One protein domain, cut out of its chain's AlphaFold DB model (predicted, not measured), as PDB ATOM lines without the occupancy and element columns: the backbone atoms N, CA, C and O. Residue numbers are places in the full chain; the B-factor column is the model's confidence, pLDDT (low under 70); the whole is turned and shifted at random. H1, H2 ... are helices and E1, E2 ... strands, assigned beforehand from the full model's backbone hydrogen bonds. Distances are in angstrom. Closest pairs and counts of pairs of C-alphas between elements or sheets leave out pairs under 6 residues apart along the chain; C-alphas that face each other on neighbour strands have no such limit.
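Overview. This is residues 5 to 147 of the 338 residues of the protein "Acyl-coenzyme A thioesterase 9, mitochondrial" of Daphnia magna (UniProt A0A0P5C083). A long, strongly twisted sheet, in which E6, E7 and E8 run back and forth along the length and E4 and E5 follow one edge of E8, is partly face to face with a small sheet of E2, E1 and E3, a loose sandwich with unequal sides. The single helix, H1, crosses the large sheet over E6 and E7, and residues 141 to 147 at its far end stick out from the body. The printed part has 143 residues, with eight named strands followed by one named helix, in the order E1 E2 E3 E4 E5 E6 E7 E8 H1, and its class is mixed, helices and strands. The large sheet is branched at E8 and antiparallel in its neighbour pairs, while the small one has the order E2, E1, E3 and is mixed. The whole is compact, with a radius of gyration of the C-alphas of 16.9 A and spans of 51 by 43 by 32 A.

Along the chain. Start in the large sheet with its longest strand, E8, residues 92 to 106: find C-alpha 92 at (-89.513, -5.890, -41.880) and follow it for 39.5 A, through a bend of 61 degrees at residue 96. Before it come E7, residues 76 to 87, 35.5 A long, and E6, residues 63 to 72, 27.3 A long. E4, residues 41 to 47, is 17.5 A long and runs on into E5, residues 50 to 52, across a break of 2 residues at 58 degrees. Go back to C-alpha 5 at (-74.787, 1.778, -23.259) for the small sheet, made of E1, residues 5 to 10, E2, residues 13 to 15, and E3, residues 26 to 30. H1, residues 124 to 146, runs 32.8 A and ends with C-alpha 146 at (-63.461, 27.090, -45.583).

Arrangement. Look first at E6, E7 and E8, a meander, each strand the antiparallel neighbour of the one before, with hairpins E6 and E7, and E7 and E8. N 66 and O 82 are 2.9 A apart between E6 and E7, and N 81 and O 99 are 2.8 A apart between E7 and E8, both within hydrogen-bond range. On the other side of E8 from E7 lie E4, beside residues 100 to 106, and E5, beside residues 97 to 99. E4 pairs with E8 through N 45 and O 102, 2.9 A. E5 has no N and O pair with E8 within hydrogen-bond range, yet C-alphas 52 and 97 face each other at 4.8 A. E5 to E8 form a Greek key, a meander whose last strand is also the antiparallel neighbour of the strand before it, E5. H1 is on this sheet at a height of 10.0 A and runs across the strands, at 81 degrees to E6 on the local plane; the closest C-alphas of E6 and H1 are those of Trp 71 and Phe 130, 5.0 A apart. In H1 every O i to N i+4 pair is within hydrogen-bond range. In the small sheet, E1 and E3 are parallel, with N 5 and O 26 at 2.8 A, and the hairpin E1 and E2 has N 10 and O 13 at 3.3 A. The two sheets form a sandwich, two sheets face to face, with strands at 42 degrees; the closest C-alphas of E3 and E4 are those of Val 27 and Ile 42, 7.0 A apart. H1 is not on the small sheet.

Size, cuts and confidence. The two C-alphas farthest apart, those of Lys 89 and Lys 111, are 52.0 A apart. The printed part has no cut. The link from E8 to H1, residues 107 to 123, is long. The mean pLDDT of the printed part is 73.9; look for values under 70 at residues 5 to 39, 54 to 55 and 110.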
ATOM      1  N   LEU A   5     -75.671   2.546 -22.381       30.12
ATOM      2  CA  LEU A   5     -74.787   1.778 -23.259       30.12
ATOM      3  C   LEU A   5     -73.723   1.174 -22.325       30.12
ATOM      4  O   LEU A   5     -72.724   1.812 -21.981       30.12
ATOM      5  N   CYS A   6     -73.956  -0.051 -21.848       28.36
ATOM      6  CA  CYS A   6     -72.935  -0.795 -21.113       28.36
ATOM      7  C   CYS A   6     -71.800  -1.165 -22.073       28.36
ATOM      8  O   CYS A   6     -71.846  -2.198 -22.742       28.36
ATOM      9  N   LEU A   7     -70.762  -0.334 -22.120       34.59
ATOM     10  CA  LEU A   7     -69.485  -0.728 -22.691       34.59
ATOM     11  C   LEU A   7     -68.740  -1.521 -21.624       34.59
ATOM     12  O   LEU A   7     -68.319  -0.985 -20.594       34.59
ATOM     13  N   PHE A   8     -68.595  -2.821 -21.858       29.06
ATOM     14  CA  PHE A   8     -67.671  -3.612 -21.060       29.06
ATOM     15  C   PHE A   8     -66.249  -3.208 -21.439       29.06
ATOM     16  O   PHE A   8     -65.871  -3.291 -22.610       29.06
ATOM     17  N   SER A   9     -65.475  -2.768 -20.443       34.69
ATOM     18  CA  SER A   9     -64.031  -2.688 -20.592       34.69
ATOM     19  C   SER A   9     -63.467  -4.099 -20.415       34.69
ATOM     20  O   SER A   9     -63.573  -4.717 -19.358       34.69
ATOM     21  N   GLY A  10     -62.898  -4.647 -21.487       35.72
ATOM     22  CA  GLY A  10     -61.707  -5.467 -21.298       35.72
ATOM     23  C   GLY A  10     -60.561  -4.536 -20.886       35.72
ATOM     24  O   GLY A  10     -60.688  -3.323 -21.075       35.72
ATOM     25  N   PRO A  11     -59.434  -5.051 -20.366       37.88
ATOM     26  CA  PRO A  11     -58.382  -4.218 -19.791       37.88
ATOM     27  C   PRO A  11     -57.847  -3.089 -20.691       37.88
ATOM     28  O   PRO A  11     -57.180  -2.222 -20.149       37.88
ATOM     29  N   ASN A  12     -58.143  -3.051 -22.003       41.00
ATOM     30  CA  ASN A  12     -57.775  -1.957 -22.914       41.00
ATOM     31  C   ASN A  12     -58.739  -1.710 -24.106       41.00
ATOM     32  O   ASN A  12     -58.363  -1.005 -25.039       41.00
ATOM     33  N   THR A  13     -59.953  -2.277 -24.139       39.09
ATOM     34  CA  THR A  13     -60.801  -2.271 -25.357       39.09
ATOM     35  C   THR A  13     -62.292  -2.113 -25.069       39.09
ATOM     36  O   THR A  13     -62.800  -2.622 -24.068       39.09
ATOM     37  N   LEU A  14     -62.998  -1.401 -25.957       42.94
ATOM     38  CA  LEU A  14     -64.462  -1.293 -25.960       42.94
ATOM     39  C   LEU A  14     -65.064  -2.418 -26.813       42.94
ATOM     40  O   LEU A  14     -64.668  -2.587 -27.963       42.94
ATOM     41  N   ARG A  15     -66.039  -3.159 -26.271       36.16
ATOM     42  CA  ARG A  15     -66.867  -4.123 -27.023       36.16
ATOM     43  C   ARG A  15     -68.342  -3.732 -26.946       36.16
ATOM     44  O   ARG A  15     -68.831  -3.383 -25.871       36.16
ATOM     45  N   VAL A  16     -69.048  -3.802 -28.076       37.09
ATOM     46  CA  VAL A  16     -70.473  -3.444 -28.188       37.09
ATOM     47  C   VAL A  16     -71.348  -4.663 -27.875       37.09
ATOM     48  O   VAL A  16     -71.132  -5.743 -28.419       37.09
ATOM     49  N   LYS A  17     -72.363  -4.498 -27.017       31.00
ATOM     50  CA  LYS A  17     -73.461  -5.465 -26.851       31.00
ATOM     51  C   LYS A  17     -74.805  -4.740 -26.905       31.00
ATOM     52  O   LYS A  17     -74.970  -3.695 -26.282       31.00
ATOM     53  N   SER A  18     -75.761  -5.300 -27.645       28.06
ATOM     54  CA  SER A  18     -77.106  -4.743 -27.811       28.06
ATOM     55  C   SER A  18     -77.992  -5.011 -26.591       28.06
ATOM     56  O   SER A  18     -78.088  -6.155 -26.145       28.06
ATOM     57  N   SER A  19     -78.708  -3.995 -26.108       28.52
ATOM     58  CA  SER A  19     -79.844  -4.149 -25.190       28.52
ATOM     59  C   SER A  19     -80.890  -3.061 -25.465       28.52
ATOM     60  O   SER A  19     -80.546  -1.926 -25.785       28.52
ATOM     61  N   SER A  20     -82.169  -3.433 -25.399       31.61
ATOM     62  CA  SER A  20     -83.334  -2.652 -25.833       31.61
ATOM     63  C   SER A  20     -83.938  -1.775 -24.723       31.61
ATOM     64  O   SER A  20     -84.079  -2.294 -23.612       31.61
ATOM     65  N   LYS A  21     -84.409  -0.549 -25.069       26.41
ATOM     66  CA  LYS A  21     -85.661   0.137 -24.596       26.41
ATOM     67  C   LYS A  21     -85.653   1.642 -24.164       26.41
ATOM     68  O   LYS A  21     -86.280   1.909 -23.155       26.41
ATOM     69  N   SER A  22     -85.055   2.642 -24.831       32.31
ATOM     70  CA  SER A  22     -85.355   4.122 -24.728       32.31
ATOM     71  C   SER A  22     -84.077   4.962 -24.938       32.31
ATOM     72  O   SER A  22     -82.998   4.425 -25.160       32.31
ATOM     73  N   VAL A  23     -84.190   6.289 -24.991       35.25
ATOM     74  CA  VAL A  23     -83.250   7.168 -25.706       35.25
ATOM     75  C   VAL A  23     -82.410   7.996 -24.748       35.25
ATOM     76  O   VAL A  23     -82.775   9.092 -24.332       35.25
ATOM     77  N   THR A  24     -81.233   7.484 -24.417       31.00
ATOM     78  CA  THR A  24     -80.042   8.285 -24.122       31.00
ATOM     79  C   THR A  24     -78.836   7.429 -24.492       31.00
ATOM     80  O   THR A  24     -78.784   6.268 -24.111       31.00
ATOM     81  N   VAL A  25     -77.867   7.961 -25.237       34.84
ATOM     82  CA  VAL A  25     -76.590   7.261 -25.436       34.84
ATOM     83  C   VAL A  25     -75.717   7.546 -24.215       34.84
ATOM     84  O   VAL A  25     -75.015   8.555 -24.175       34.84
ATOM     85  N   PHE A  26     -75.778   6.696 -23.189       35.97
ATOM     86  CA  PHE A  26     -74.779   6.710 -22.117       35.97
ATOM     87  C   PHE A  26     -73.624   5.804 -22.491       35.97
ATOM     88  O   PHE A  26     -73.726   4.600 -22.343       35.97
ATOM     89  N   VAL A  27     -72.496   6.362 -22.902       41.16
ATOM     90  CA  VAL A  27     -71.240   5.606 -22.941       41.16
ATOM     91  C   VAL A  27     -70.746   5.502 -21.491       41.16
ATOM     92  O   VAL A  27     -70.148   6.430 -20.956       41.16
ATOM     93  N   GLY A  28     -71.076   4.406 -20.805       38.72
ATOM     94  CA  GLY A  28     -70.585   4.126 -19.453       38.72
ATOM     95  C   GLY A  28     -69.317   3.278 -19.507       38.72
ATOM     96  O   GLY A  28     -69.293   2.262 -20.192       38.72
ATOM     97  N   PHE A  29     -68.265   3.657 -18.777       40.81
ATOM     98  CA  PHE A  29     -67.104   2.784 -18.592       40.81
ATOM     99  C   PHE A  29     -67.404   1.777 -17.476       40.81
ATOM    100  O   PHE A  29     -67.500   2.154 -16.307       40.81
ATOM    101  N   SER A  30     -67.536   0.493 -17.813       40.62
ATOM    102  CA  SER A  30     -67.523  -0.569 -16.805       40.62
ATOM    103  C   SER A  30     -66.098  -0.762 -16.278       40.62
ATOM    104  O   SER A  30     -65.209  -1.129 -17.037       40.62
ATOM    105  N   VAL A  31     -65.915  -0.434 -14.996       39.34
ATOM    106  CA  VAL A  31     -64.920  -0.926 -14.022       39.34
ATOM    107  C   VAL A  31     -63.589  -1.432 -14.606       39.34
ATOM    108  O   VAL A  31     -63.503  -2.535 -15.136       39.34
ATOM    109  N   ALA A  32     -62.515  -0.659 -14.407       40.12
ATOM    110  CA  ALA A  32     -61.153  -1.175 -14.538       40.12
ATOM    111  C   ALA A  32     -60.916  -2.323 -13.528       40.12
ATOM    112  O   ALA A  32     -61.511  -2.291 -12.441       40.12
ATOM    113  N   PRO A  33     -60.033  -3.302 -13.812       38.12
ATOM    114  CA  PRO A  33     -59.655  -4.318 -12.830       38.12
ATOM    115  C   PRO A  33     -59.184  -3.627 -11.539       38.12
ATOM    116  O   PRO A  33     -58.210  -2.878 -11.567       38.12
ATOM    117  N   GLY A  34     -59.917  -3.807 -10.434       50.72
ATOM    118  CA  GLY A  34     -59.658  -3.117  -9.159       50.72
ATOM    119  C   GLY A  34     -60.811  -2.278  -8.589       50.72
ATOM    120  O   GLY A  34     -60.637  -1.644  -7.554       50.72
ATOM    121  N   GLY A  35     -61.993  -2.252  -9.219       43.06
ATOM    122  CA  GLY A  35     -63.211  -1.704  -8.592       43.06
ATOM    123  C   GLY A  35     -63.268  -0.174  -8.475       43.06
ATOM    124  O   GLY A  35     -64.244   0.368  -7.962       43.06
ATOM    125  N   THR A  36     -62.260   0.551  -8.966       45.75
ATOM    126  CA  THR A  36     -62.256   2.018  -8.934       45.75
ATOM    127  C   THR A  36     -63.043   2.569 -10.123       45.75
ATOM    128  O   THR A  36     -62.590   2.521 -11.268       45.75
ATOM    129  N   ILE A  37     -64.236   3.106  -9.859       51.75
ATOM    130  CA  ILE A  37     -65.014   3.869 -10.842       51.75
ATOM    131  C   ILE A  37     -64.191   5.108 -11.212       51.75
ATOM    132  O   ILE A  37     -63.938   5.955 -10.358       51.75
ATOM    133  N   ARG A  38     -63.766   5.230 -12.475       54.56
ATOM    134  CA  ARG A  38     -63.266   6.504 -13.011       54.56
ATOM    135  C   ARG A  38     -64.477   7.283 -13.528       54.56
ATOM    136  O   ARG A  38     -65.050   6.857 -14.530       54.56
ATOM    137  N   PRO A  39     -64.912   8.377 -12.879       63.72
ATOM    138  CA  PRO A  39     -66.132   9.073 -13.272       63.72
ATOM    139  C   PRO A  39     -65.866   9.979 -14.481       63.72
ATOM    140  O   PRO A  39     -65.885  11.198 -14.366       63.72
ATOM    141  N   TYR A  40     -65.561   9.407 -15.646       71.06
ATOM    142  CA  TYR A  40     -65.494  10.195 -16.875       71.06
ATOM    143  C   TYR A  40     -66.894  10.677 -17.246       71.06
ATOM    144  O   TYR A  40     -67.862   9.916 -17.222       71.06
ATOM    145  N   SER A  41     -66.990  11.959 -17.573       73.75
ATOM    146  CA  SER A  41     -68.215  12.565 -18.078       73.75
ATOM    147  C   SER A  41     -68.173  12.564 -19.598       73.75
ATOM    148  O   SER A  41     -67.144  12.887 -20.186       73.75
ATOM    149  N   ILE A  42     -69.279  12.210 -20.246       75.94
ATOM    150  CA  ILE A  42     -69.382  12.242 -21.702       75.94
ATOM    151  C   ILE A  42     -70.486  13.212 -22.085       75.94
ATOM    152  O   ILE A  42     -71.625  13.097 -21.631       75.94
ATOM    153  N   VAL A  43     -70.123  14.186 -22.916       74.69
ATOM    154  CA  VAL A  43     -71.021  15.245 -23.376       74.69
ATOM    155  C   VAL A  43     -71.047  15.279 -24.896       74.69
ATOM    156  O   VAL A  43     -70.038  15.010 -25.550       74.69
ATOM    157  N   THR A  44     -72.201  15.605 -25.466       81.06
ATOM    158  CA  THR A  44     -72.345  15.814 -26.911       81.06
ATOM    159  C   THR A  44     -71.620  17.095 -27.304       81.06
ATOM    160  O   THR A  44     -71.918  18.160 -26.766       81.06
ATOM    161  N   ALA A  45     -70.657  16.991 -28.216       83.38
ATOM    162  CA  ALA A  45     -69.935  18.145 -28.744       83.38
ATOM    163  C   ALA A  45     -70.538  18.615 -30.069       83.38
ATOM    164  O   ALA A  45     -70.804  19.804 -30.249       83.38
ATOM    165  N   CYS A  46     -70.792  17.675 -30.975       85.25
ATOM    166  CA  CYS A  46     -71.534  17.946 -32.192       85.25
ATOM    167  C   CYS A  46     -72.422  16.769 -32.578       85.25
ATOM    168  O   CYS A  46     -72.238  15.637 -32.123       85.25
ATOM    169  N   VAL A  47     -73.414  17.081 -33.393       86.75
ATOM    170  CA  VAL A  47     -74.244  16.111 -34.093       86.75
ATOM    171  C   VAL A  47     -73.908  16.297 -35.554       86.75
ATOM    172  O   VAL A  47     -73.930  17.420 -36.044       86.75
ATOM    173  N   ASP A  48     -73.510  15.221 -36.196       85.81
ATOM    174  CA  ASP A  48     -73.238  15.200 -37.621       85.81
ATOM    175  C   ASP A  48     -74.545  15.192 -38.412       85.81
ATOM    176  O   ASP A  48     -75.612  14.929 -37.852       85.81
ATOM    177  N   GLN A  49     -74.425  15.422 -39.717       84.81
ATOM    178  CA  GLN A  49     -75.516  15.327 -40.680       84.81
ATOM    179  C   GLN A  49     -76.488  14.169 -40.393       84.81
ATOM    180  O   GLN A  49     -76.090  13.006 -40.234       84.81
ATOM    181  N   ILE A  50     -77.773  14.519 -40.328       86.56
ATOM    182  CA  ILE A  50     -78.895  13.600 -40.147       86.56
ATOM    183  C   ILE A  50     -79.718  13.606 -41.428       86.56
ATOM    184  O   ILE A  50     -80.431  14.569 -41.719       86.56
ATOM    185  N   ASP A  51     -79.664  12.493 -42.149       83.00
ATOM    186  CA  ASP A  51     -80.529  12.251 -43.296       83.00
ATOM    187  C   ASP A  51     -81.832  11.614 -42.828       83.00
ATOM    188  O   ASP A  51     -81.833  10.578 -42.150       83.00
ATOM    189  N   ILE A  52     -82.952  12.237 -43.181       82.62
ATOM    190  CA  ILE A  52     -84.281  11.723 -42.871       82.62
ATOM    191  C   ILE A  52     -84.822  11.095 -44.148       82.62
ATOM    192  O   ILE A  52     -85.001  11.774 -45.163       82.62
ATOM    193  N   SER A  53     -85.066   9.785 -44.112       73.31
ATOM    194  CA  SER A  53     -85.634   9.077 -45.257       73.31
ATOM    195  C   SER A  53     -86.968   9.701 -45.667       73.31
ATOM    196  O   SER A  53     -87.726  10.227 -44.853       73.31
ATOM    197  N   HIS A  54     -87.289   9.594 -46.952       66.69
ATOM    198  CA  HIS A  54     -88.570  10.060 -47.481       66.69
ATOM    199  C   HIS A  54     -89.766   9.202 -47.041       66.69
ATOM    200  O   HIS A  54     -90.893   9.501 -47.432       66.69
ATOM    201  N   VAL A  55     -89.544   8.137 -46.261       67.31
ATOM    202  CA  VAL A  55     -90.622   7.313 -45.720       67.31
ATOM    203  C   VAL A  55     -91.172   8.011 -44.473       67.31
ATOM    204  O   VAL A  55     -90.441   8.171 -43.495       67.31
ATOM    205  N   PRO A  56     -92.443   8.451 -44.481       70.62
ATOM    206  CA  PRO A  56     -93.018   9.137 -43.337       70.62
ATOM    207  C   PRO A  56     -93.105   8.190 -42.137       70.62
ATOM    208  O   PRO A  56     -93.630   7.082 -42.245       70.62
ATOM    209  N   LEU A  57     -92.619   8.660 -40.985       81.06
ATOM    210  CA  LEU A  57     -92.801   7.971 -39.712       81.06
ATOM    211  C   LEU A  57     -94.288   7.855 -39.394       81.06
ATOM    212  O   LEU A  57     -95.022   8.845 -39.347       81.06
ATOM    213  N   ARG A  58     -94.712   6.631 -39.118       85.12
ATOM    214  CA  ARG A  58     -96.037   6.331 -38.601       85.12
ATOM    215  C   ARG A  58     -96.121   6.709 -37.129       85.12
ATOM    216  O   ARG A  58     -95.216   6.412 -36.355       85.12
ATOM    217  N   HIS A  59     -97.213   7.364 -36.751       85.50
ATOM    218  CA  HIS A  59     -97.476   7.777 -35.371       85.50
ATOM    219  C   HIS A  59     -98.057   6.642 -34.513       85.50
ATOM    220  O   HIS A  59     -98.106   6.758 -33.293       85.50
ATOM    221  N   ASP A  60     -98.500   5.564 -35.155       87.44
ATOM    222  CA  ASP A  60     -99.187   4.414 -34.571       87.44
ATOM    223  C   ASP A  60     -98.324   3.140 -34.538       87.44
ATOM    224  O   ASP A  60     -98.831   2.075 -34.203       87.44
ATOM    225  N   ALA A  61     -97.030   3.234 -34.867       85.19
ATOM    226  CA  ALA A  61     -96.133   2.085 -34.956       85.19
ATOM    227  C   ALA A  61     -94.854   2.260 -34.128       85.19
ATOM    228  O   ALA A  61     -94.305   3.359 -34.005       85.19
ATOM    229  N   ASP A  62     -94.343   1.139 -33.621       86.38
ATOM    230  CA  ASP A  62     -93.139   1.095 -32.798       86.38
ATOM    231  C   ASP A  62     -91.888   1.543 -33.564       86.38
ATOM    232  O   ASP A  62     -91.652   1.169 -34.715       86.38
ATOM    233  N   ILE A  63     -91.035   2.300 -32.874       88.81
ATOM    234  CA  ILE A  63     -89.733   2.752 -33.368       88.81
ATOM    235  C   ILE A  63     -88.632   2.013 -32.604       88.81
ATOM    236  O   ILE A  63     -88.657   1.922 -31.373       88.81
ATOM    237  N   ARG A  64     -87.621   1.521 -33.323       88.75
ATOM    238  CA  ARG A  64     -86.426   0.895 -32.755       88.75
ATOM    239  C   ARG A  64     -85.220   1.800 -32.937       88.75
ATOM    240  O   ARG A  64     -84.928   2.253 -34.032       88.75
ATOM    241  N   LEU A  65     -84.479   1.996 -31.854       88.94
ATOM    242  CA  LEU A  65     -83.266   2.806 -31.833       88.94
ATOM    243  C   LEU A  65     -82.062   1.914 -31.549       88.94
ATOM    244  O   LEU A  65     -82.051   1.193 -30.547       88.94
ATOM    245  N   ARG A  66     -81.064   1.938 -32.433       88.25
ATOM    246  CA  ARG A  66     -79.841   1.132 -32.335       88.25
ATOM    247  C   ARG A  66     -78.624   2.044 -32.352       88.25
ATOM    248  O   ARG A  66     -78.373   2.718 -33.339       88.25
ATOM    249  N   GLY A  67     -77.859   2.047 -31.265       87.19
ATOM    250  CA  GLY A  67     -76.641   2.845 -31.137       87.19
ATOM    251  C   GLY A  67     -75.383   1.984 -31.156       87.19
ATOM    252  O   GLY A  67     -75.339   0.961 -30.472       87.19
ATOM    253  N   HIS A  68     -74.347   2.405 -31.878       86.31
ATOM    254  CA  HIS A  68     -73.019   1.793 -31.826       86.31
ATOM    255  C   HIS A  68     -71.911   2.840 -32.005       86.31
ATOM    256  O   HIS A  68     -72.097   3.857 -32.669       86.31
ATOM    257  N   VAL A  69     -70.757   2.610 -31.376       89.88
ATOM    258  CA  VAL A  69     -69.579   3.474 -31.545       89.88
ATOM    259  C   VAL A  69     -68.918   3.107 -32.870       89.88
ATOM    260  O   VAL A  69     -68.512   1.962 -33.045       89.88
ATOM    261  N   THR A  70     -68.834   4.062 -33.794       89.56
ATOM    262  CA  THR A  70     -68.281   3.853 -35.143       89.56
ATOM    263  C   THR A  70     -66.831   4.283 -35.253       89.56
ATOM    264  O   THR A  70     -66.078   3.700 -36.022       89.56
ATOM    265  N   TRP A  71     -66.415   5.265 -34.455       92.75
ATOM    266  CA  TRP A  71     -65.059   5.794 -34.491       92.75
ATOM    267  C   TRP A  71     -64.642   6.333 -33.124       92.75
ATOM    268  O   TRP A  71     -65.464   6.843 -32.361       92.75
ATOM    269  N   VAL A  72     -63.352   6.235 -32.800       90.69
ATOM    270  CA  VAL A  72     -62.781   6.762 -31.555       90.69
ATOM    271  C   VAL A  72     -61.495   7.521 -31.862       90.69
ATOM    272  O   VAL A  72     -60.596   7.009 -32.516       90.69
ATOM    273  N   GLY A  73     -61.410   8.751 -31.359       89.88
ATOM    274  CA  GLY A  73     -60.204   9.568 -31.360       89.88
ATOM    275  C   GLY A  73     -59.446   9.490 -30.033       89.88
ATOM    276  O   GLY A  73     -59.518   8.519 -29.286       89.88
ATOM    277  N   LYS A  74     -58.713  10.559 -29.696       89.06
ATOM    278  CA  LYS A  74     -57.965  10.632 -28.429       89.06
ATOM    279  C   LYS A  74     -58.884  10.839 -27.220       89.06
ATOM    280  O   LYS A  74     -58.766  10.141 -26.219       89.06
ATOM    281  N   SER A  75     -59.767  11.830 -27.309       88.38
ATOM    282  CA  SER A  75     -60.693  12.256 -26.245       88.38
ATOM    283  C   SER A  75     -62.130  12.428 -26.741       88.38
ATOM    284  O   SER A  75     -62.977  12.996 -26.051       88.38
ATOM    285  N   SER A  76     -62.407  11.954 -27.951       90.19
ATOM    286  CA  SER A  76     -63.709  12.025 -28.598       90.19
ATOM    287  C   SER A  76     -64.061  10.680 -29.205       90.19
ATOM    288  O   SER A  76     -63.174   9.896 -29.533       90.19
ATOM    289  N   LEU A  77     -65.348  10.427 -29.373       91.25
ATOM    290  CA  LEU A  77     -65.869   9.245 -30.046       91.25
ATOM    291  C   LEU A  77     -67.082   9.636 -30.881       91.25
ATOM    292  O   LEU A  77     -67.812  10.555 -30.518       91.25
ATOM    293  N   GLU A  78     -67.283   8.941 -31.989       91.19
ATOM    294  CA  GLU A  78     -68.481   9.029 -32.812       91.19
ATOM    295  C   GLU A  78     -69.392   7.849 -32.469       91.19
ATOM    296  O   GLU A  78     -68.975   6.689 -32.509       91.19
ATOM    297  N   ALA A  79     -70.633   8.150 -32.103       90.19
ATOM    298  CA  ALA A  79     -71.683   7.173 -31.881       90.19
ATOM    299  C   ALA A  79     -72.749   7.335 -32.966       90.19
ATOM    300  O   ALA A  79     -73.408   8.371 -33.043       90.19
ATOM    301  N   THR A  80     -72.926   6.308 -33.790       88.81
ATOM    302  CA  THR A  80     -73.999   6.251 -34.783       88.81
ATOM    303  C   THR A  80     -75.256   5.689 -34.134       88.81
ATOM    304  O   THR A  80     -75.210   4.666 -33.453       88.81
ATOM    305  N   MET A  81     -76.374   6.375 -34.338       88.88
ATOM    306  CA  MET A  81     -77.714   5.973 -33.938       88.88
ATOM    307  C   MET A  81     -78.554   5.747 -35.189       88.88
ATOM    308  O   MET A  81     -78.733   6.656 -35.995       88.88
ATOM    309  N   GLU A  82     -79.089   4.546 -35.327       88.12
ATOM    310  CA  GLU A  82     -80.038   4.177 -36.370       88.12
ATOM    311  C   GLU A  82     -81.439   4.147 -35.774       88.12
ATOM    312  O   GLU A  82     -81.667   3.576 -34.701       88.12
ATOM    313  N   VAL A  83     -82.372   4.772 -36.478       88.62
ATOM    314  CA  VAL A  83     -83.792   4.775 -36.158       88.62
ATOM    315  C   VAL A  83     -84.485   3.918 -37.197       88.62
ATOM    316  O   VAL A  83     -84.501   4.274 -38.371       88.62
ATOM    317  N   ASP A  84     -85.069   2.805 -36.773       89.56
ATOM    318  CA  ASP A  84     -85.865   1.938 -37.632       89.56
ATOM    319  C   ASP A  84     -87.340   1.995 -37.231       89.56
ATOM    320  O   ASP A  84     -87.666   2.144 -36.052       89.56
ATOM    321  N   GLN A  85     -88.231   1.776 -38.190       89.19
ATOM    322  CA  GLN A  85     -89.649   1.528 -37.937       89.19
ATOM    323  C   GLN A  85     -90.085   0.256 -38.667       89.19
ATOM    324  O   GLN A  85     -89.578  -0.059 -39.748       89.19
ATOM    325  N   ILE A  86     -90.982  -0.507 -38.044       87.94
ATOM    326  CA  ILE A  86     -91.506  -1.739 -38.629       87.94
ATOM    327  C   ILE A  86     -92.530  -1.417 -39.725       87.94
ATOM    328  O   ILE A  86     -93.426  -0.595 -39.536       87.94
ATOM    329  N   ASP A  87     -92.396  -2.064 -40.879       83.75
ATOM    330  CA  ASP A  87     -93.422  -2.063 -41.917       83.75
ATOM    331  C   ASP A  87     -94.396  -3.212 -41.659       83.75
ATOM    332  O   ASP A  87     -94.037  -4.381 -41.752       83.75
ATOM    333  N   GLU A  88     -95.646  -2.878 -41.350       81.94
ATOM    334  CA  GLU A  88     -96.699  -3.852 -41.042       81.94
ATOM    335  C   GLU A  88     -97.001  -4.817 -42.194       81.94
ATOM    336  O   GLU A  88     -97.445  -5.937 -41.949       81.94
ATOM    337  N   LYS A  89     -96.770  -4.416 -43.453       84.25
ATOM    338  CA  LYS A  89     -97.074  -5.270 -44.614       84.25
ATOM    339  C   LYS A  89     -96.032  -6.361 -44.804       84.25
ATOM    340  O   LYS A  89     -96.365  -7.475 -45.193       84.25
ATOM    341  N   THR A  90     -94.769  -6.019 -44.574       85.88
ATOM    342  CA  THR A  90     -93.624  -6.913 -44.799       85.88
ATOM    343  C   THR A  90     -93.098  -7.531 -43.506       85.88
ATOM    344  O   THR A  90     -92.315  -8.478 -43.552       85.88
ATOM    345  N   ASN A  91     -93.530  -7.008 -42.357       85.31
ATOM    346  CA  ASN A  91     -93.003  -7.289 -41.025       85.31
ATOM    347  C   ASN A  91     -91.478  -7.056 -40.920       85.31
ATOM    348  O   ASN A  91     -90.799  -7.651 -40.079       85.31
ATOM    349  N   ALA A  92     -90.931  -6.210 -41.800       87.06
ATOM    350  CA  ALA A  92     -89.513  -5.890 -41.880       87.06
ATOM    351  C   ALA A  92     -89.214  -4.548 -41.202       87.06
ATOM    352  O   ALA A  92     -90.022  -3.621 -41.222       87.06
ATOM    353  N   TRP A  93     -88.029  -4.436 -40.605       87.75
ATOM    354  CA  TRP A  93     -87.547  -3.176 -40.043       87.75
ATOM    355  C   TRP A  93     -86.870  -2.351 -41.128       87.75
ATOM    356  O   TRP A  93     -85.863  -2.788 -41.683       87.75
ATOM    357  N   ASN A  94     -87.385  -1.150 -41.372       87.31
ATOM    358  CA  ASN A  94     -86.817  -0.212 -42.329       87.31
ATOM    359  C   ASN A  94     -86.137   0.933 -41.586       87.31
ATOM    360  O   ASN A  94     -86.731   1.532 -40.688       87.31
ATOM    361  N   THR A  95     -84.901   1.246 -41.966       86.12
ATOM    362  CA  THR A  95     -84.176   2.385 -41.401       86.12
ATOM    363  C   THR A  95     -84.768   3.686 -41.928       86.12
ATOM    364  O   THR A  95     -84.811   3.933 -43.131       86.12
ATOM    365  N   VAL A  96     -85.241   4.509 -40.999       86.88
ATOM    366  CA  VAL A  96     -85.887   5.795 -41.249       86.88
ATOM    367  C   VAL A  96     -84.866   6.920 -41.254       86.88
ATOM    368  O   VAL A  96     -84.957   7.835 -42.067       86.88
ATOM    369  N   THR A  97     -83.926   6.908 -40.313       87.06
ATOM    370  CA  THR A  97     -82.904   7.949 -40.222       87.06
ATOM    371  C   THR A  97     -81.687   7.450 -39.459       87.06
ATOM    372  O   THR A  97     -81.775   6.548 -38.619       87.06
ATOM    373  N   ASN A  98     -80.549   8.065 -39.757       87.12
ATOM    374  CA  ASN A  98     -79.266   7.768 -39.150       87.12
ATOM    375  C   ASN A  98     -78.728   9.090 -38.613       87.12
ATOM    376  O   ASN A  98     -78.627  10.060 -39.361       87.12
ATOM    377  N   ALA A  99     -78.344   9.120 -37.345       87.31
ATOM    378  CA  ALA A  99     -77.741  10.288 -36.724       87.31
ATOM    379  C   ALA A  99     -76.388   9.909 -36.131       87.31
ATOM    380  O   ALA A  99     -76.260   8.898 -35.440       87.31
ATOM    381  N   ARG A 100     -75.367  10.722 -36.388       89.00
ATOM    382  CA  ARG A 100     -74.023  10.521 -35.845       89.00
ATOM    383  C   ARG A 100     -73.766  11.564 -34.770       89.00
ATOM    384  O   ARG A 100     -73.972  12.752 -34.975       89.00
ATOM    385  N   PHE A 101     -73.334  11.122 -33.600       88.94
ATOM    386  CA  PHE A 101     -73.081  11.986 -32.454       88.94
ATOM    387  C   PHE A 101     -71.600  11.951 -32.132       88.94
ATOM    388  O   PHE A 101     -71.072  10.908 -31.747       88.94
ATOM    389  N   VAL A 102     -70.930  13.095 -32.229       89.50
ATOM    390  CA  VAL A 102     -69.570  13.224 -31.716       89.50
ATOM    391  C   VAL A 102     -69.654  13.620 -30.254       89.50
ATOM    392  O   VAL A 102     -70.062  14.726 -29.882       89.50
ATOM    393  N   MET A 103     -69.238  12.691 -29.413       85.75
ATOM    394  CA  MET A 103     -69.180  12.852 -27.975       85.75
ATOM    395  C   MET A 103     -67.738  13.139 -27.560       85.75
ATOM    396  O   MET A 103     -66.792  12.611 -28.147       85.75
ATOM    397  N   VAL A 104     -67.552  13.956 -26.527       85.69
ATOM    398  CA  VAL A 104     -66.237  14.225 -25.930       85.69
ATOM    399  C   VAL A 104     -66.206  13.733 -24.496       85.69
ATOM    400  O   VAL A 104     -67.145  13.945 -23.727       85.69
ATOM    401  N   SER A 105     -65.103  13.080 -24.145       85.00
ATOM    402  CA  SER A 105     -64.832  12.616 -22.794       85.00
ATOM    403  C   SER A 105     -64.163  13.729 -21.996       85.00
ATOM    404  O   SER A 105     -63.205  14.374 -22.444       85.00
ATOM    405  N   ARG A 106     -64.692  13.973 -20.806       81.88
ATOM    406  CA  ARG A 106     -64.266  14.997 -19.860       81.88
ATOM    407  C   ARG A 106     -63.813  14.341 -18.565       81.88
ATOM    408  O   ARG A 106     -64.301  13.273 -18.182       81.88
ATOM    409  N   ASP A 107     -62.872  14.990 -17.893       80.19
ATOM    410  CA  ASP A 107     -62.478  14.583 -16.549       80.19
ATOM    411  C   ASP A 107     -63.675  14.655 -15.570       80.19
ATOM    412  O   ASP A 107     -64.684  15.310 -15.863       80.19
ATOM    413  N   PRO A 108     -63.595  13.993 -14.402       71.94
ATOM    414  CA  PRO A 108     -64.700  13.975 -13.442       71.94
ATOM    415  C   PRO A 108     -65.137  15.350 -12.933       71.94
ATOM    416  O   PRO A 108     -66.272  15.515 -12.494       71.94
ATOM    417  N   MET A 109     -64.242  16.339 -12.993       70.44
ATOM    418  CA  MET A 109     -64.496  17.709 -12.551       70.44
ATOM    419  C   MET A 109     -64.976  18.614 -13.697       70.44
ATOM    420  O   MET A 109     -65.177  19.808 -13.481       70.44
ATOM    421  N   ASN A 110     -65.151  18.062 -14.901       69.88
ATOM    422  CA  ASN A 110     -65.459  18.760 -16.144       69.88
ATOM    423  C   ASN A 110     -64.489  19.917 -16.483       69.88
ATOM    424  O   ASN A 110     -64.889  20.905 -17.102       69.88
ATOM    425  N   LYS A 111     -63.216  19.821 -16.075       73.50
ATOM    426  CA  LYS A 111     -62.185  20.858 -16.290       73.50
ATOM    427  C   LYS A 111     -61.332  20.606 -17.534       73.50
ATOM    428  O   LYS A 111     -60.870  21.553 -18.164       73.50
ATOM    429  N   GLY A 112     -61.145  19.346 -17.909       80.25
ATOM    430  CA  GLY A 112     -60.245  18.927 -18.979       80.25
ATOM    431  C   GLY A 112     -60.796  17.790 -19.832       80.25
ATOM    432  O   GLY A 112     -61.818  17.176 -19.520       80.25
ATOM    433  N   SER A 113     -60.124  17.518 -20.949       85.12
ATOM    434  CA  SER A 113     -60.404  16.351 -21.791       85.12
ATOM    435  C   SER A 113     -59.861  15.075 -21.151       85.12
ATOM    436  O   SER A 113     -58.721  15.066 -20.687       85.12
ATOM    437  N   ALA A 114     -60.623  13.988 -21.211       84.88
ATOM    438  CA  ALA A 114     -60.193  12.664 -20.778       84.88
ATOM    439  C   ALA A 114     -59.968  11.730 -21.978       84.88
ATOM    440  O   ALA A 114     -60.584  11.891 -23.029       84.88
ATOM    441  N   ILE A 115     -59.056  10.766 -21.827       86.19
ATOM    442  CA  ILE A 115     -58.737   9.792 -22.878       86.19
ATOM    443  C   ILE A 115     -59.878   8.776 -23.003       86.19
ATOM    444  O   ILE A 115     -60.462   8.372 -21.997       86.19
ATOM    445  N   VAL A 116     -60.184   8.367 -24.235       84.69
ATOM    446  CA  VAL A 116     -61.155   7.306 -24.539       84.69
ATOM    447  C   VAL A 116     -60.416   6.034 -24.960       84.69
ATOM    448  O   VAL A 116     -59.420   6.084 -25.685       84.69
ATOM    449  N   ASN A 117     -60.916   4.888 -24.497       84.38
ATOM    450  CA  ASN A 117     -60.423   3.575 -24.905       84.38
ATOM    451  C   ASN A 117     -60.578   3.397 -26.416       84.38
ATOM    452  O   ASN A 117     -61.647   3.665 -26.958       84.38
ATOM    453  N   GLN A 118     -59.529   2.915 -27.080       86.12
ATOM    454  CA  GLN A 118     -59.540   2.753 -28.529       86.12
ATOM    455  C   GLN A 118     -60.526   1.659 -28.959       86.12
ATOM    456  O   GLN A 118     -60.690   0.637 -28.282       86.12
ATOM    457  N   LEU A 119     -61.186   1.894 -30.092       87.19
ATOM    458  CA  LEU A 119     -62.035   0.910 -30.755       87.19
ATOM    459  C   LEU A 119     -61.156   0.059 -31.674       87.19
ATOM    460  O   LEU A 119     -60.385   0.612 -32.454       87.19
ATOM    461  N   LEU A 120     -61.268  -1.266 -31.573       89.75
ATOM    462  CA  LEU A 120     -60.608  -2.204 -32.480       89.75
ATOM    463  C   LEU A 120     -61.668  -2.806 -33.410       89.75
ATOM    464  O   LEU A 120     -62.427  -3.661 -32.955       89.75
ATOM    465  N   PRO A 121     -61.751  -2.366 -34.678       88.62
ATOM    466  CA  PRO A 121     -62.641  -2.974 -35.660       88.62
ATOM    467  C   PRO A 121     -62.157  -4.390 -36.002       88.62
ATOM    468  O   PRO A 121     -61.021  -4.559 -36.452       88.62
ATOM    469  N   GLU A 122     -62.998  -5.405 -35.805       90.56
ATOM    470  CA  GLU A 122     -62.645  -6.805 -36.074       90.56
ATOM    471  C   GLU A 122     -63.098  -7.206 -37.490       90.56
ATOM    472  O   GLU A 122     -62.337  -7.803 -38.258       90.56
ATOM    473  N   THR A 123     -64.315  -6.818 -37.874       92.94
ATOM    474  CA  THR A 123     -64.927  -7.169 -39.166       92.94
ATOM    475  C   THR A 123     -64.661  -6.128 -40.260       92.94
ATOM    476  O   THR A 123     -64.410  -4.957 -39.983       92.94
ATOM    477  N   GLU A 124     -64.766  -6.518 -41.539       92.50
ATOM    478  CA  GLU A 124     -64.637  -5.568 -42.664       92.50
ATOM    479  C   GLU A 124     -65.702  -4.460 -42.635       92.50
ATOM    480  O   GLU A 124     -65.405  -3.311 -42.966       92.50
ATOM    481  N   GLY A 125     -66.919  -4.777 -42.177       89.31
ATOM    482  CA  GLY A 125     -67.980  -3.786 -41.979       89.31
ATOM    483  C   GLY A 125     -67.612  -2.747 -40.918       89.31
ATOM    484  O   GLY A 125     -67.732  -1.548 -41.159       89.31
ATOM    485  N   GLU A 126     -67.079  -3.184 -39.775       88.88
ATOM    486  CA  GLU A 126     -66.603  -2.277 -38.723       88.88
ATOM    487  C   GLU A 126     -65.410  -1.434 -39.191       88.88
ATOM    488  O   GLU A 126     -65.358  -0.240 -38.904       88.88
ATOM    489  N   LYS A 127     -64.472  -2.014 -39.954       92.50
ATOM    490  CA  LYS A 127     -63.346  -1.261 -40.535       92.50
ATOM    491  C   LYS A 127     -63.832  -0.181 -41.500       92.50
ATOM    492  O   LYS A 127     -63.281   0.917 -41.510       92.50
ATOM    493  N   ALA A 128     -64.852  -0.474 -42.305       91.38
ATOM    494  CA  ALA A 128     -65.452   0.507 -43.204       91.38
ATOM    495  C   ALA A 128     -66.138   1.647 -42.435       91.38
ATOM    496  O   ALA A 128     -65.926   2.812 -42.769       91.38
ATOM    497  N   LEU A 129     -66.897   1.331 -41.378       89.06
ATOM    498  CA  LEU A 129     -67.504   2.337 -40.497       89.06
ATOM    499  C   LEU A 129     -66.449   3.209 -39.805       89.06
ATOM    500  O   LEU A 129     -66.622   4.423 -39.721       89.06
ATOM    501  N   PHE A 130     -65.338   2.608 -39.374       91.75
ATOM    502  CA  PHE A 130     -64.236   3.334 -38.748       91.75
ATOM    503  C   PHE A 130     -63.579   4.331 -39.709       91.75
ATOM    504  O   PHE A 130     -63.428   5.498 -39.350       91.75
ATOM    505  N   ARG A 131     -63.263   3.906 -40.944       93.31
ATOM    506  CA  ARG A 131     -62.739   4.804 -41.995       93.31
ATOM    507  C   ARG A 131     -63.711   5.942 -42.302       93.31
ATOM    508  O   ARG A 131     -63.299   7.093 -42.377       93.31
ATOM    509  N   LYS A 132     -65.012   5.643 -42.390       90.25
ATOM    510  CA  LYS A 132     -66.043   6.671 -42.595       90.25
ATOM    511  C   LYS A 132     -66.053   7.711 -41.467       90.25
ATOM    512  O   LYS A 132     -66.218   8.896 -41.729       90.25
ATOM    513  N   GLY A 133     -65.835   7.298 -40.217       89.25
ATOM    514  CA  GLY A 133     -65.700   8.234 -39.096       89.25
ATOM    515  C   GLY A 133     -64.464   9.145 -39.193       89.25
ATOM    516  O   GLY A 133     -64.521  10.308 -38.781       89.25
ATOM    517  N   GLU A 134     -63.361   8.661 -39.776       91.19
ATOM    518  CA  GLU A 134     -62.180   9.484 -40.086       91.19
ATOM    519  C   GLU A 134     -62.488  10.513 -41.180       91.19
ATOM    520  O   GLU A 134     -62.233  11.703 -40.982       91.19
ATOM    521  N   GLU A 135     -63.131  10.087 -42.268       91.31
ATOM    522  CA  GLU A 135     -63.586  10.967 -43.353       91.31
ATOM    523  C   GLU A 135     -64.538  12.059 -42.834       91.31
ATOM    524  O   GLU A 135     -64.354  13.242 -43.127       91.31
ATOM    525  N   ASN A 136     -65.505  11.701 -41.978       88.62
ATOM    526  CA  ASN A 136     -66.412  12.667 -41.350       88.62
ATOM    527  C   ASN A 136     -65.639  13.723 -40.541       88.62
ATOM    528  O   ASN A 136     -65.948  14.916 -40.579       88.62
ATOM    529  N   LYS A 137     -64.601  13.309 -39.804       87.69
ATOM    530  CA  LYS A 137     -63.752  14.228 -39.033       87.69
ATOM    531  C   LYS A 137     -62.979  15.184 -39.935       87.69
ATOM    532  O   LYS A 137     -62.870  16.371 -39.600       87.69
ATOM    533  N   GLU A 138     -62.435  14.688 -41.038       89.31
ATOM    534  CA  GLU A 138     -61.742  15.513 -42.024       89.31
ATOM    535  C   GLU A 138     -62.697  16.518 -42.667       89.31
ATOM    536  O   GLU A 138     -62.402  17.715 -42.648       89.31
ATOM    537  N   ARG A 139     -63.886  16.072 -43.097       87.88
ATOM    538  CA  ARG A 139     -64.949  16.928 -43.647       87.88
ATOM    539  C   ARG A 139     -65.311  18.068 -42.693       87.88
ATOM    540  O   ARG A 139     -65.232  19.237 -43.074       87.88
ATOM    541  N   ARG A 140     -65.592  17.762 -41.420       86.12
ATOM    542  CA  ARG A 140     -65.876  18.777 -40.383       86.12
ATOM    543  C   ARG A 140     -64.747  19.796 -40.241       86.12
ATOM    544  O   ARG A 140     -64.988  20.997 -40.102       86.12
ATOM    545  N   THR A 141     -63.502  19.325 -40.262       86.06
ATOM    546  CA  THR A 141     -62.322  20.194 -40.166       86.06
ATOM    547  C   THR A 141     -62.225  21.095 -41.395       86.06
ATOM    548  O   THR A 141     -62.018  22.302 -41.263       86.06
ATOM    549  N   GLN A 142     -62.451  20.543 -42.588       86.44
ATOM    550  CA  GLN A 142     -62.442  21.287 -43.838       86.44
ATOM    551  C   GLN A 142     -63.514  22.382 -43.847       86.44
ATOM    552  O   GLN A 142     -63.159  23.540 -44.071       86.44
ATOM    553  N   MET A 143     -64.768  22.072 -43.496       82.81
ATOM    554  CA  MET A 143     -65.854  23.064 -43.405       82.81
ATOM    555  C   MET A 143     -65.508  24.226 -42.461       82.81
ATOM    556  O   MET A 143     -65.731  25.396 -42.778       82.81
ATOM    557  N   GLN A 144     -64.876  23.941 -41.317       82.81
ATOM    558  CA  GLN A 144     -64.421  24.993 -40.400       82.81
ATOM    559  C   GLN A 144     -63.307  25.871 -40.990       82.81
ATOM    560  O   GLN A 144     -63.197  27.051 -40.644       82.81
ATOM    561  N   THR A 145     -62.447  25.321 -41.849       84.81
ATOM    562  CA  THR A 145     -61.367  26.081 -42.503       84.81
ATOM    563  C   THR A 145     -61.838  26.880 -43.716       84.81
ATOM    564  O   THR A 145     -61.231  27.905 -44.037       84.81
ATOM    565  N   THR A 146     -62.901  26.436 -44.391       84.06
ATOM    566  CA  THR A 146     -63.461  27.090 -45.583       84.06
ATOM    567  C   THR A 146     -64.561  28.097 -45.260       84.06
ATOM    568  O   THR A 146     -64.958  28.838 -46.155       84.06
ATOM    569  N   SER A 147     -65.014  28.168 -44.003       86.88
ATOM    570  CA  SER A 147     -66.044  29.100 -43.530       86.88
ATOM    571  C   SER A 147     -65.868  30.529 -44.063       86.88
ATOM    572  O   SER A 147     -64.772  31.095 -44.004       86.88
TER     573      SER A 147